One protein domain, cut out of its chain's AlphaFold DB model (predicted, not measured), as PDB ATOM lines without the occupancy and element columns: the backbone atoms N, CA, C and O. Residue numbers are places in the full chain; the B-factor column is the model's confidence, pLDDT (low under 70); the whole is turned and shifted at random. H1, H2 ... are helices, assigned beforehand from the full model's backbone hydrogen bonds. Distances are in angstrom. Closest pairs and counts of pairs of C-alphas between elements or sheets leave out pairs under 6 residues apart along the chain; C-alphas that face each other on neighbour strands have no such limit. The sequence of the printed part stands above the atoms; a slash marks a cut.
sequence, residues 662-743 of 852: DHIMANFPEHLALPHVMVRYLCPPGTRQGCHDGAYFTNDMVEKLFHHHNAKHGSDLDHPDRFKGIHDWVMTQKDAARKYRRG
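What this domain is: This is residues 662 to 743 of the 852 residues of an uncharacterized protein of Endocarpon pusillum (strain Z07020 / HMAS-L-300199) (UniProt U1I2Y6). One long helix, H5, makes the long axis, and four short helices gather along one side of it: H4 crosses its residues 722 to 731, H3 crosses residues 733 to 741, H1 packs on H4 away from H5, and H2 sits between H1 and H3. Two long links loop out from this body, and residues 685 to 690 stick out. The printed part has 82 residues with five named helices, H1 to H5 in order, and no named strand; the class is all helix. It is compact, with a radius of gyration of the C-alphas of 13.1 A and spans of 38 by 27 by 22 A.

Where its parts are: H5, residues 719 to 743, measures 35.9 A from C-alpha 719 at (176.259, 177.265, 142.865) to C-alpha 743 at (142.333, 181.632, 131.932). H4 is residues 698 to 706, 11.9 A, and H3 residues 675 to 681, 10.4 A. H2 is residues 669 to 673. H1, residues 662 to 667, begins at C-alpha 662 (158.958, 164.170, 145.175).

How they stand to each other: H5 touches H4 at a steep tilt of 51 degrees, opposite ways; the closest C-alphas, of Val 702 and His 727, are 5.7 A apart. H5 touches H3 about perpendicular, at 76 degrees, with C-alphas of Pro 675 and Ala 737 closest at 4.3 A. H1 touches H4, C-alphas of Met 665 and Leu 705 closest at 6.3 A, the same way at a shallow tilt of 32 degrees, only just short of steep. H2 is close to but not clearly touching H5, with C-alphas of Ala 673 and Gln 733 closest at 5.6 A. H1 and H5 are apart. Every O i to N i+4 pair is within hydrogen-bond range in H1, H4 and H5; H3 has 2 of 3, and H2 0 of 1 but 2 of 2 O i to N i+3 pairs.

The domain as a whole: The C-alphas of Gly 690 and Asp 716, the two farthest apart, are 40.7 A apart. The printed part has no cut. The links H3 to H4 and H4 to H5 are long, with 16 and 12 residues. Mean pLDDT of the printed part is 82.3; residues 683 to 695 and 712 to 716 are under 70.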
ATOM      1  N   ASP A 662     157.533 164.496 145.064       93.62
ATOM      2  CA  ASP A 662     158.958 164.170 145.175       93.62
ATOM      3  C   ASP A 662     159.346 163.142 144.114       93.62
ATOM      4  O   ASP A 662     160.378 163.292 143.458       93.62
ATOM      5  N   HIS A 663     158.464 162.179 143.826       94.56
ATOM      6  CA  HIS A 663     158.625 161.299 142.672       94.56
ATOM      7  C   HIS A 663     158.677 162.077 141.344       94.56
ATOM      8  O   HIS A 663     159.522 161.774 140.494       94.56
ATOM      9  N   ILE A 664     157.832 163.103 141.161       95.31
ATOM     10  CA  ILE A 664     157.877 163.982 139.977       95.31
ATOM     11  C   ILE A 664     159.177 164.792 139.935       95.31
ATOM     12  O   ILE A 664     159.797 164.876 138.880       95.31
ATOM     13  N   MET A 665     159.622 165.384 141.042       95.19
ATOM     14  CA  MET A 665     160.833 166.210 141.070       95.19
ATOM     15  C   MET A 665     162.099 165.374 140.855       95.19
ATOM     16  O   MET A 665     162.986 165.805 140.122       95.19
ATOM     17  N   ALA A 666     162.159 164.159 141.404       94.62
ATOM     18  CA  ALA A 666     163.291 163.248 141.250       94.62
ATOM     19  C   ALA A 666     163.361 162.587 139.859       94.62
ATOM     20  O   ALA A 666     164.452 162.466 139.295       94.62
ATOM     21  N   ASN A 667     162.225 162.187 139.274       95.50
ATOM     22  CA  ASN A 667     162.202 161.366 138.050       95.50
ATOM     23  C   ASN A 667     161.662 162.095 136.810       95.50
ATOM     24  O   ASN A 667     162.041 161.755 135.690       95.50
ATOM     25  N   PHE A 668     160.810 163.108 136.984       96.44
ATOM     26  CA  PHE A 668     160.019 163.746 135.923       96.44
ATOM     27  C   PHE A 668     159.983 165.295 135.984       96.44
ATOM     28  O   PHE A 668     158.937 165.889 135.708       96.44
ATOM     29  N   PRO A 669     161.079 166.017 136.303       95.62
ATOM     30  CA  PRO A 669     160.995 167.448 136.615       95.62
ATOM     31  C   PRO A 669     160.484 168.324 135.453       95.62
ATOM     32  O   PRO A 669     159.799 169.316 135.690       95.62
ATOM     33  N   GLU A 670     160.705 167.952 134.183       95.12
ATOM     34  CA  GLU A 670     160.126 168.671 133.029       95.12
ATOM     35  C   GLU A 670     158.580 168.651 133.005       95.12
ATOM     36  O   GLU A 670     157.970 169.524 132.377       95.12
ATOM     37  N   HIS A 671     157.914 167.723 133.704       95.94
ATOM     38  CA  HIS A 671     156.450 167.694 133.828       95.94
ATOM     39  C   HIS A 671     155.896 168.840 134.675       95.94
ATOM     40  O   HIS A 671     154.746 169.227 134.476       95.94
ATOM     41  N   LEU A 672     156.709 169.489 135.513       95.38
ATOM     42  CA  LEU A 672     156.328 170.743 136.179       95.38
ATOM     43  C   LEU A 672     156.090 171.888 135.173       95.38
ATOM     44  O   LEU A 672     155.359 172.834 135.464       95.38
ATOM     45  N   ALA A 673     156.620 171.783 133.945       94.50
ATOM     46  CA  ALA A 673     156.297 172.680 132.830       94.50
ATOM     47  C   ALA A 673     154.952 172.349 132.135       94.50
ATOM     48  O   ALA A 673     154.661 172.867 131.043       94.50
ATOM     49  N   LEU A 674     154.126 171.482 132.736       95.00
ATOM     50  CA  LEU A 674     152.708 171.298 132.430       95.00
ATOM     51  C   LEU A 674     151.870 172.098 133.446       95.00
ATOM     52  O   LEU A 674     151.828 171.738 134.623       95.00
ATOM     53  N   PRO A 675     151.135 173.148 133.023       93.56
ATOM     54  CA  PRO A 675     150.408 174.014 133.952       93.56
ATOM     55  C   PRO A 675     149.393 173.304 134.856       93.56
ATOM     56  O   PRO A 675     149.111 173.809 135.932       93.56
ATOM     57  N   HIS A 676     148.846 172.154 134.448       91.75
ATOM     58  CA  HIS A 676     147.905 171.382 135.266       91.75
ATOM     59  C   HIS A 676     148.592 170.536 136.350       91.75
ATOM     60  O   HIS A 676     148.017 170.387 137.422       91.75
ATOM     61  N   VAL A 677     149.815 170.040 136.107       93.19
ATOM     62  CA  VAL A 677     150.632 169.377 137.140       93.19
ATOM     63  C   VAL A 677     151.028 170.421 138.177       93.19
ATOM     64  O   VAL A 677     150.697 170.278 139.345       93.19
ATOM     65  N   MET A 678     151.605 171.544 137.740       93.50
ATOM     66  CA  MET A 678     151.978 172.634 138.644       93.50
ATOM     67  C   MET A 678     150.769 173.195 139.430       93.50
ATOM     68  O   MET A 678     150.878 173.427 140.626       93.50
ATOM     69  N   VAL A 679     149.578 173.343 138.825       91.38
ATOM     70  CA  VAL A 679     148.359 173.752 139.566       91.38
ATOM     71  C   VAL A 679     147.955 172.771 140.678       91.38
ATOM     72  O   VAL A 679     147.347 173.229 141.641       91.38
ATOM     73  N   ARG A 680     148.275 171.470 140.582       89.44
ATOM     74  CA  ARG A 680     147.945 170.478 141.626       89.44
ATOM     75  C   ARG A 680     148.727 170.707 142.924       89.44
ATOM     76  O   ARG A 680     148.183 170.449 143.987       89.44
ATOM     77  N   TYR A 681     149.962 171.195 142.819       87.44
ATOM     78  CA  TYR A 681     150.925 171.240 143.925       87.44
ATOM     79  C   TYR A 681     151.287 172.657 144.402       87.44
ATOM     80  O   TYR A 681     151.962 172.820 145.415       87.44
ATOM     81  N   LEU A 682     150.830 173.699 143.701       81.44
ATOM     82  CA  LEU A 682     150.977 175.080 144.163       81.44
ATOM     83  C   LEU A 682     150.077 175.371 145.368       81.44
ATOM     84  O   LEU A 682     148.850 175.405 145.219       81.44
ATOM     85  N   CYS A 683     150.690 175.738 146.498       67.94
ATOM     86  CA  CYS A 683     149.998 176.353 147.631       67.94
ATOM     87  C   CYS A 683     149.030 177.464 147.166       67.94
ATOM     88  O   CYS A 683     149.440 178.400 146.459       67.94
ATOM     89  N   PRO A 684     147.738 177.402 147.540       59.84
ATOM     90  CA  PRO A 684     146.837 178.536 147.413       59.84
ATOM     91  C   PRO A 684     147.375 179.730 148.224       59.84
ATOM     92  O   PRO A 684     147.785 179.555 149.368       59.84
ATOM     93  N   PRO A 685     147.363 180.963 147.686       51.47
ATOM     94  CA  PRO A 685     147.696 182.127 148.499       51.47
ATOM     95  C   PRO A 685     146.629 182.309 149.590       51.47
ATOM     96  O   PRO A 685     145.445 182.435 149.270       51.47
ATOM     97  N   GLY A 686     147.057 182.317 150.856       54.91
ATOM     98  CA  GLY A 686     146.208 182.527 152.039       54.91
ATOM     99  C   GLY A 686     146.040 181.315 152.966       54.91
ATOM    100  O   GLY A 686     145.635 181.491 154.109       54.91
ATOM    101  N   THR A 687     146.379 180.096 152.538       56.50
ATOM    102  CA  THR A 687     146.266 178.884 153.375       56.50
ATOM    103  C   THR A 687     147.549 178.632 154.175       56.50
ATOM    104  O   THR A 687     148.331 177.753 153.821       56.50
ATOM    105  N   ARG A 688     147.782 179.410 155.248       45.91
ATOM    106  CA  ARG A 688     148.927 179.216 156.173       45.91
ATOM    107  C   ARG A 688     148.792 177.992 157.098       45.91
ATOM    108  O   ARG A 688     149.773 177.601 157.714       45.91
ATOM    109  N   GLN A 689     147.609 177.383 157.193       40.94
ATOM    110  CA  GLN A 689     147.335 176.184 157.996       40.94
ATOM    111  C   GLN A 689     146.431 175.221 157.212       40.94
ATOM    112  O   GLN A 689     145.518 175.659 156.511       40.94
ATOM    113  N   GLY A 690     146.667 173.911 157.345       44.03
ATOM    114  CA  GLY A 690     145.732 172.870 156.895       44.03
ATOM    115  C   GLY A 690     145.680 172.562 155.391       44.03
ATOM    116  O   GLY A 690     144.702 171.967 154.941       44.03
ATOM    117  N   CYS A 691     146.694 172.919 154.594       43.25
ATOM    118  CA  CYS A 691     146.820 172.348 153.247       43.25
ATOM    119  C   CYS A 691     147.113 170.845 153.341       43.25
ATOM    120  O   CYS A 691     148.176 170.460 153.822       43.25
ATOM    121  N   HIS A 692     146.186 170.015 152.857       44.34
ATOM    122  CA  HIS A 692     146.378 168.568 152.747       44.34
ATOM    123  C   HIS A 692     147.639 168.217 151.939       44.34
ATOM    124  O   HIS A 692     147.901 168.831 150.903       44.34
ATOM    125  N   ASP A 693     148.361 167.210 152.430       49.38
ATOM    126  CA  ASP A 693     149.492 166.475 151.854       49.38
ATOM    127  C   ASP A 693     149.970 166.918 150.456       49.38
ATOM    128  O   ASP A 693     149.401 166.557 149.421       49.38
ATOM    129  N   GLY A 694     151.097 167.639 150.427       55.28
ATOM    130  CA  GLY A 694     151.881 167.859 149.207       55.28
ATOM    131  C   GLY A 694     151.668 169.189 148.477       55.28
ATOM    132  O   GLY A 694     152.011 169.279 147.302       55.28
ATOM    133  N   ALA A 695     151.147 170.234 149.122       63.19
ATOM    134  CA  ALA A 695     151.290 171.598 148.602       63.19
ATOM    135  C   ALA A 695     152.671 172.164 148.994       63.19
ATOM    136  O   ALA A 695     153.009 172.159 150.172       63.19
ATOM    137  N   TYR A 696     153.461 172.631 148.019       71.88
ATOM    138  CA  TYR A 696     154.869 173.018 148.217       71.88
ATOM    139  C   TYR A 696     155.121 174.527 148.055       71.88
ATOM    140  O   TYR A 696     154.500 175.194 147.210       71.88
ATOM    141  N   PHE A 697     156.081 175.061 148.818       84.69
ATOM    142  CA  PHE A 697     156.584 176.425 148.657       84.69
ATOM    143  C   PHE A 697     157.568 176.519 147.482       84.69
ATOM    144  O   PHE A 697     158.015 175.520 146.915       84.69
ATOM    145  N   THR A 698     157.883 177.747 147.044       87.44
ATOM    146  CA  THR A 698     158.809 177.931 145.909       87.44
ATOM    147  C   THR A 698     160.200 177.404 146.241       87.44
ATOM    148  O   THR A 698     160.841 176.814 145.375       87.44
ATOM    149  N   ASN A 699     160.638 177.622 147.480       88.50
ATOM    150  CA  ASN A 699     161.999 177.377 147.930       88.50
ATOM    151  C   ASN A 699     162.264 175.870 148.028       88.50
ATOM    152  O   ASN A 699     163.181 175.397 147.363       88.50
ATOM    153  N   ASP A 700     161.372 175.103 148.661       90.25
ATOM    154  CA  ASP A 700     161.403 173.632 148.706       90.25
ATOM    155  C   ASP A 700     161.538 173.006 147.306       90.25
ATOM    156  O   ASP A 700     162.341 172.099 147.074       90.25
ATOM    157  N   MET A 701     160.735 173.489 146.342       93.19
ATOM    158  CA  MET A 701     160.773 172.988 144.968       93.19
ATOM    159  C   MET A 701     162.098 173.335 144.294       93.19
ATOM    160  O   MET A 701     162.628 172.527 143.537       93.19
ATOM    161  N   VAL A 702     162.634 174.532 144.541       94.44
ATOM    162  CA  VAL A 702     163.927 174.952 143.994       94.44
ATOM    163  C   VAL A 702     165.063 174.151 144.615       94.44
ATOM    164  O   VAL A 702     165.922 173.718 143.863       94.44
ATOM    165  N   GLU A 703     165.052 173.881 145.919       93.19
ATOM    166  CA  GLU A 703     166.067 173.086 146.620       93.19
ATOM    167  C   GLU A 703     166.057 171.616 146.166       93.19
ATOM    168  O   GLU A 703     167.080 171.092 145.713       93.19
ATOM    169  N   LYS A 704     164.890 170.959 146.155       92.94
ATOM    170  CA  LYS A 704     164.772 169.570 145.672       92.94
ATOM    171  C   LYS A 704     165.147 169.437 144.187       92.94
ATOM    172  O   LYS A 704     165.771 168.450 143.796       92.94
ATOM    173  N   LEU A 705     164.848 170.442 143.357       94.25
ATOM    174  CA  LEU A 705     165.324 170.502 141.965       94.25
ATOM    175  C   LEU A 705     166.796 170.929 141.842       94.25
ATOM    176  O   LEU A 705     167.446 170.568 140.860       94.25
ATOM    177  N   PHE A 706     167.345 171.665 142.809       93.31
ATOM    178  CA  PHE A 706     168.732 172.121 142.807       93.31
ATOM    179  C   PHE A 706     169.685 170.937 142.876       93.31
ATOM    180  O   PHE A 706     170.616 170.870 142.073       93.31
ATOM    181  N   HIS A 707     169.399 169.954 143.729       89.25
ATOM    182  CA  HIS A 707     170.162 168.706 143.813       89.25
ATOM    183  C   HIS A 707     169.916 167.740 142.636       89.25
ATOM    184  O   HIS A 707     170.587 166.710 142.534       89.25
ATOM    185  N   HIS A 708     169.014 168.056 141.696       90.44
ATOM    186  CA  HIS A 708     168.717 167.178 140.560       90.44
ATOM    187  C   HIS A 708     169.905 167.060 139.597       90.44
ATOM    188  O   HIS A 708     170.319 168.024 138.947       90.44
ATOM    189  N   HIS A 709     170.444 165.848 139.473       82.44
ATOM    190  CA  HIS A 709     171.644 165.545 138.689       82.44
ATOM    191  C   HIS A 709     171.559 165.947 137.204       82.44
ATOM    192  O   HIS A 709     172.583 166.263 136.607       82.44
ATOM    193  N   ASN A 710     170.359 165.993 136.606       80.75
ATOM    194  CA  ASN A 710     170.176 166.350 135.193       80.75
ATOM    195  C   ASN A 710     169.906 167.844 134.946       80.75
ATOM    196  O   ASN A 710     169.560 168.201 133.816       80.75
ATOM    197  N   ALA A 711     170.032 168.722 135.949       81.75
ATOM    198  CA  ALA A 711     169.872 170.164 135.763       81.75
ATOM    199  C   ALA A 711     170.912 170.711 134.762       81.75
ATOM    200  O   ALA A 711     172.119 170.668 135.000       81.75
ATOM    201  N   LYS A 712     170.452 171.257 133.629       67.69
ATOM    202  CA  LYS A 712     171.296 171.676 132.492       67.69
ATOM    203  C   LYS A 712     172.341 172.730 132.850       67.69
ATOM    204  O   LYS A 712     173.379 172.818 132.206       67.69
ATOM    205  N   HIS A 713     172.017 173.546 133.839       63.16
ATOM    206  CA  HIS A 713     172.834 174.635 134.353       63.16
ATOM    207  C   HIS A 713     173.738 174.170 135.511       63.16
ATOM    208  O   HIS A 713     174.118 174.982 136.341       63.16
ATOM    209  N   GLY A 714     174.018 172.862 135.610       56.00
ATOM    210  CA  GLY A 714     174.495 172.234 136.842       56.00
ATOM    211  C   GLY A 714     175.900 171.626 136.855       56.00
ATOM    212  O   GLY A 714     176.371 171.324 137.948       56.00
ATOM    213  N   SER A 715     176.569 171.427 135.716       54.91
ATOM    214  CA  SER A 715     177.959 170.927 135.688       54.91
ATOM    215  C   SER A 715     179.006 172.040 135.573       54.91
ATOM    216  O   SER A 715     180.092 171.906 136.126       54.91
ATOM    217  N   ASP A 716     178.663 173.132 134.879       65.50
ATOM    218  CA  ASP A 716     179.625 174.130 134.380       65.50
ATOM    219  C   ASP A 716     179.356 175.558 134.918       65.50
ATOM    220  O   ASP A 716     179.984 176.509 134.458       65.50
ATOM    221  N   LEU A 717     178.394 175.736 135.835       70.19
ATOM    222  CA  LEU A 717     178.059 177.030 136.453       70.19
ATOM    223  C   LEU A 717     178.194 176.967 137.973       70.19
ATOM    224  O   LEU A 717     177.933 175.929 138.586       70.19
ATOM    225  N   ASP A 718     178.519 178.112 138.567       81.50
ATOM    226  CA  ASP A 718     178.625 178.268 140.010       81.50
ATOM    227  C   ASP A 718     177.283 178.041 140.728       81.50
ATOM    228  O   ASP A 718     176.193 178.303 140.208       81.50
ATOM    229  N   HIS A 719     177.381 177.582 141.978       83.94
ATOM    230  CA  HIS A 719     176.259 177.265 142.865       83.94
ATOM    231  C   HIS A 719     175.125 178.325 142.887       83.94
ATOM    232  O   HIS A 719     173.966 177.931 142.720       83.94
ATOM    233  N   PRO A 720     175.386 179.645 143.047       86.88
ATOM    234  CA  PRO A 720     174.322 180.656 143.040       86.88
ATOM    235  C   PRO A 720     173.621 180.808 141.681       86.88
ATOM    236  O   PRO A 720     172.397 180.944 141.646       86.88
ATOM    237  N   ASP A 721     174.344 180.733 140.559       83.94
ATOM    238  CA  ASP A 721     173.751 180.866 139.221       83.94
ATOM    239  C   ASP A 721     172.905 179.641 138.849       83.94
ATOM    240  O   ASP A 721     171.820 179.783 138.273       83.94
ATOM    241  N   ARG A 722     173.338 178.437 139.252       86.38
ATOM    242  CA  ARG A 722     172.529 177.210 139.160       86.38
ATOM    243  C   ARG A 722     171.222 177.352 139.951       86.38
ATOM    244  O   ARG A 722     170.159 177.036 139.416       86.38
ATOM    245  N   PHE A 723     171.284 177.849 141.189       91.50
ATOM    246  CA  PHE A 723     170.108 178.042 142.049       91.50
ATOM    247  C   PHE A 723     169.134 179.062 141.448       91.50
ATOM    248  O   PHE A 723     167.962 178.753 141.225       91.50
ATOM    249  N   LYS A 724     169.637 180.243 141.076       89.81
ATOM    250  CA  LYS A 724     168.862 181.312 140.433       89.81
ATOM    251  C   LYS A 724     168.206 180.856 139.127       89.81
ATOM    252  O   LYS A 724     167.022 181.110 138.913       89.81
ATOM    253  N   GLY A 725     168.934 180.129 138.276       89.88
ATOM    254  CA  GLY A 725     168.400 179.596 137.020       89.88
ATOM    255  C   GLY A 725     167.243 178.608 137.219       89.88
ATOM    256  O   GLY A 725     166.302 178.595 136.420       89.88
ATOM    257  N   ILE A 726     167.277 177.813 138.292       93.69
ATOM    258  CA  ILE A 726     166.187 176.903 138.674       93.69
ATOM    259  C   ILE A 726     165.018 177.693 139.276       93.69
ATOM    260  O   ILE A 726     163.881 177.485 138.851       93.69
ATOM    261  N   HIS A 727     165.277 178.656 140.166       94.31
ATOM    262  CA  HIS A 727     164.262 179.551 140.729       94.31
ATOM    263  C   HIS A 727     163.464 180.302 139.651       94.31
ATOM    264  O   HIS A 727     162.236 180.200 139.604       94.31
ATOM    265  N   ASP A 728     164.141 180.974 138.718       92.44
ATOM    266  CA  ASP A 728     163.500 181.720 137.628       92.44
ATOM    267  C   ASP A 728     162.647 180.803 136.730       92.44
ATOM    268  O   ASP A 728     161.595 181.200 136.205       92.44
ATOM    269  N   TRP A 729     163.053 179.539 136.577       94.75
ATOM    270  CA  TRP A 729     162.308 178.528 135.832       94.75
ATOM    271  C   TRP A 729     161.084 178.001 136.598       94.75
ATOM    272  O   TRP A 729     160.016 177.882 135.985       94.75
ATOM    273  N   VAL A 730     161.195 177.744 137.908       94.81
ATOM    274  CA  VAL A 730     160.066 177.365 138.781       94.81
ATOM    275  C   VAL A 730     159.044 178.498 138.822       94.81
ATOM    276  O   VAL A 730     157.867 178.262 138.542       94.81
ATOM    277  N   MET A 731     159.481 179.742 139.040       93.12
ATOM    278  CA  MET A 731     158.631 180.934 138.970       93.12
ATOM    279  C   MET A 731     157.950 181.069 137.600       93.12
ATOM    280  O   MET A 731     156.742 181.308 137.530       93.12
ATOM    281  N   THR A 732     158.666 180.819 136.497       94.38
ATOM    282  CA  THR A 732     158.074 180.809 135.147       94.38
ATOM    283  C   THR A 732     156.952 179.768 135.008       94.38
ATOM    284  O   THR A 732     155.913 180.070 134.408       94.38
ATOM    285  N   GLN A 733     157.105 178.565 135.578       94.38
ATOM    286  CA  GLN A 733     156.054 177.538 135.548       94.38
ATOM    287  C   GLN A 733     154.890 177.884 136.495       94.38
ATOM    288  O   GLN A 733     153.728 177.790 136.090       94.38
ATOM    289  N   LYS A 734     155.182 178.371 137.710       92.44
ATOM    290  CA  LYS A 734     154.216 178.882 138.703       92.44
ATOM    291  C   LYS A 734     153.337 179.979 138.103       92.44
ATOM    292  O   LYS A 734     152.116 179.982 138.281       92.44
ATOM    293  N   ASP A 735     153.913 180.858 137.290       88.56
ATOM    294  CA  ASP A 735     153.177 181.933 136.631       88.56
ATOM    295  C   ASP A 735     152.400 181.470 135.380       88.56
ATOM    296  O   ASP A 735     151.329 182.005 135.074       88.56
ATOM    297  N   ALA A 736     152.859 180.424 134.682       90.94
ATOM    298  CA  ALA A 736     152.075 179.738 133.647       90.94
ATOM    299  C   ALA A 736     150.861 178.990 134.240       90.94
ATOM    300  O   ALA A 736     149.761 179.060 133.688       90.94
ATOM    301  N   ALA A 737     151.033 178.348 135.396       91.88
ATOM    302  CA  ALA A 737     149.984 177.704 136.187       91.88
ATOM    303  C   ALA A 737     148.941 178.714 136.704       91.88
ATOM    304  O   ALA A 737     147.739 178.528 136.497       91.88
ATOM    305  N   ARG A 738     149.379 179.854 137.261       87.62
ATOM    306  CA  ARG A 738     148.500 180.985 137.626       87.62
ATOM    307  C   ARG A 738     147.684 181.489 136.425       87.62
ATOM    308  O   ARG A 738     146.480 181.719 136.555       87.62
ATOM    309  N   LYS A 739     148.300 181.622 135.241       88.19
ATOM    310  CA  LYS A 739     147.611 182.013 133.991       88.19
ATOM    311  C   LYS A 739     146.620 180.948 133.511       88.19
ATOM    312  O   LYS A 739     145.535 181.308 133.065       88.19
ATOM    313  N   TYR A 740     146.940 179.662 133.656       90.00
ATOM    314  CA  TYR A 740     146.030 178.552 133.356       90.00
ATOM    315  C   TYR A 740     144.789 178.572 134.266       90.00
ATOM    316  O   TYR A 740     143.667 178.616 133.757       90.00
ATOM    317  N   ARG A 741     144.981 178.662 135.593       87.00
ATOM    318  CA  ARG A 741     143.902 178.738 136.601       87.00
ATOM    319  C   ARG A 741     142.988 179.956 136.408       87.00
ATOM    320  O   ARG A 741     141.783 179.839 136.580       87.00
ATOM    321  N   ARG A 742     143.540 181.111 136.011       85.88
ATOM    322  CA  ARG A 742     142.766 182.333 135.694       85.88
ATOM    323  C   ARG A 742     142.110 182.319 134.304       85.88
ATOM    324  O   ARG A 742     141.182 183.086 134.077       85.88
ATOM    325  N   GLY A 743     142.633 181.525 133.366       76.69
ATOM    326  CA  GLY A 743     142.333 181.632 131.932       76.69
ATOM    327  C   GLY A 743     141.443 180.537 131.339       76.69
ATOM    328  O   GLY A 743     140.949 180.725 130.232       76.69
TER     329      GLY A 743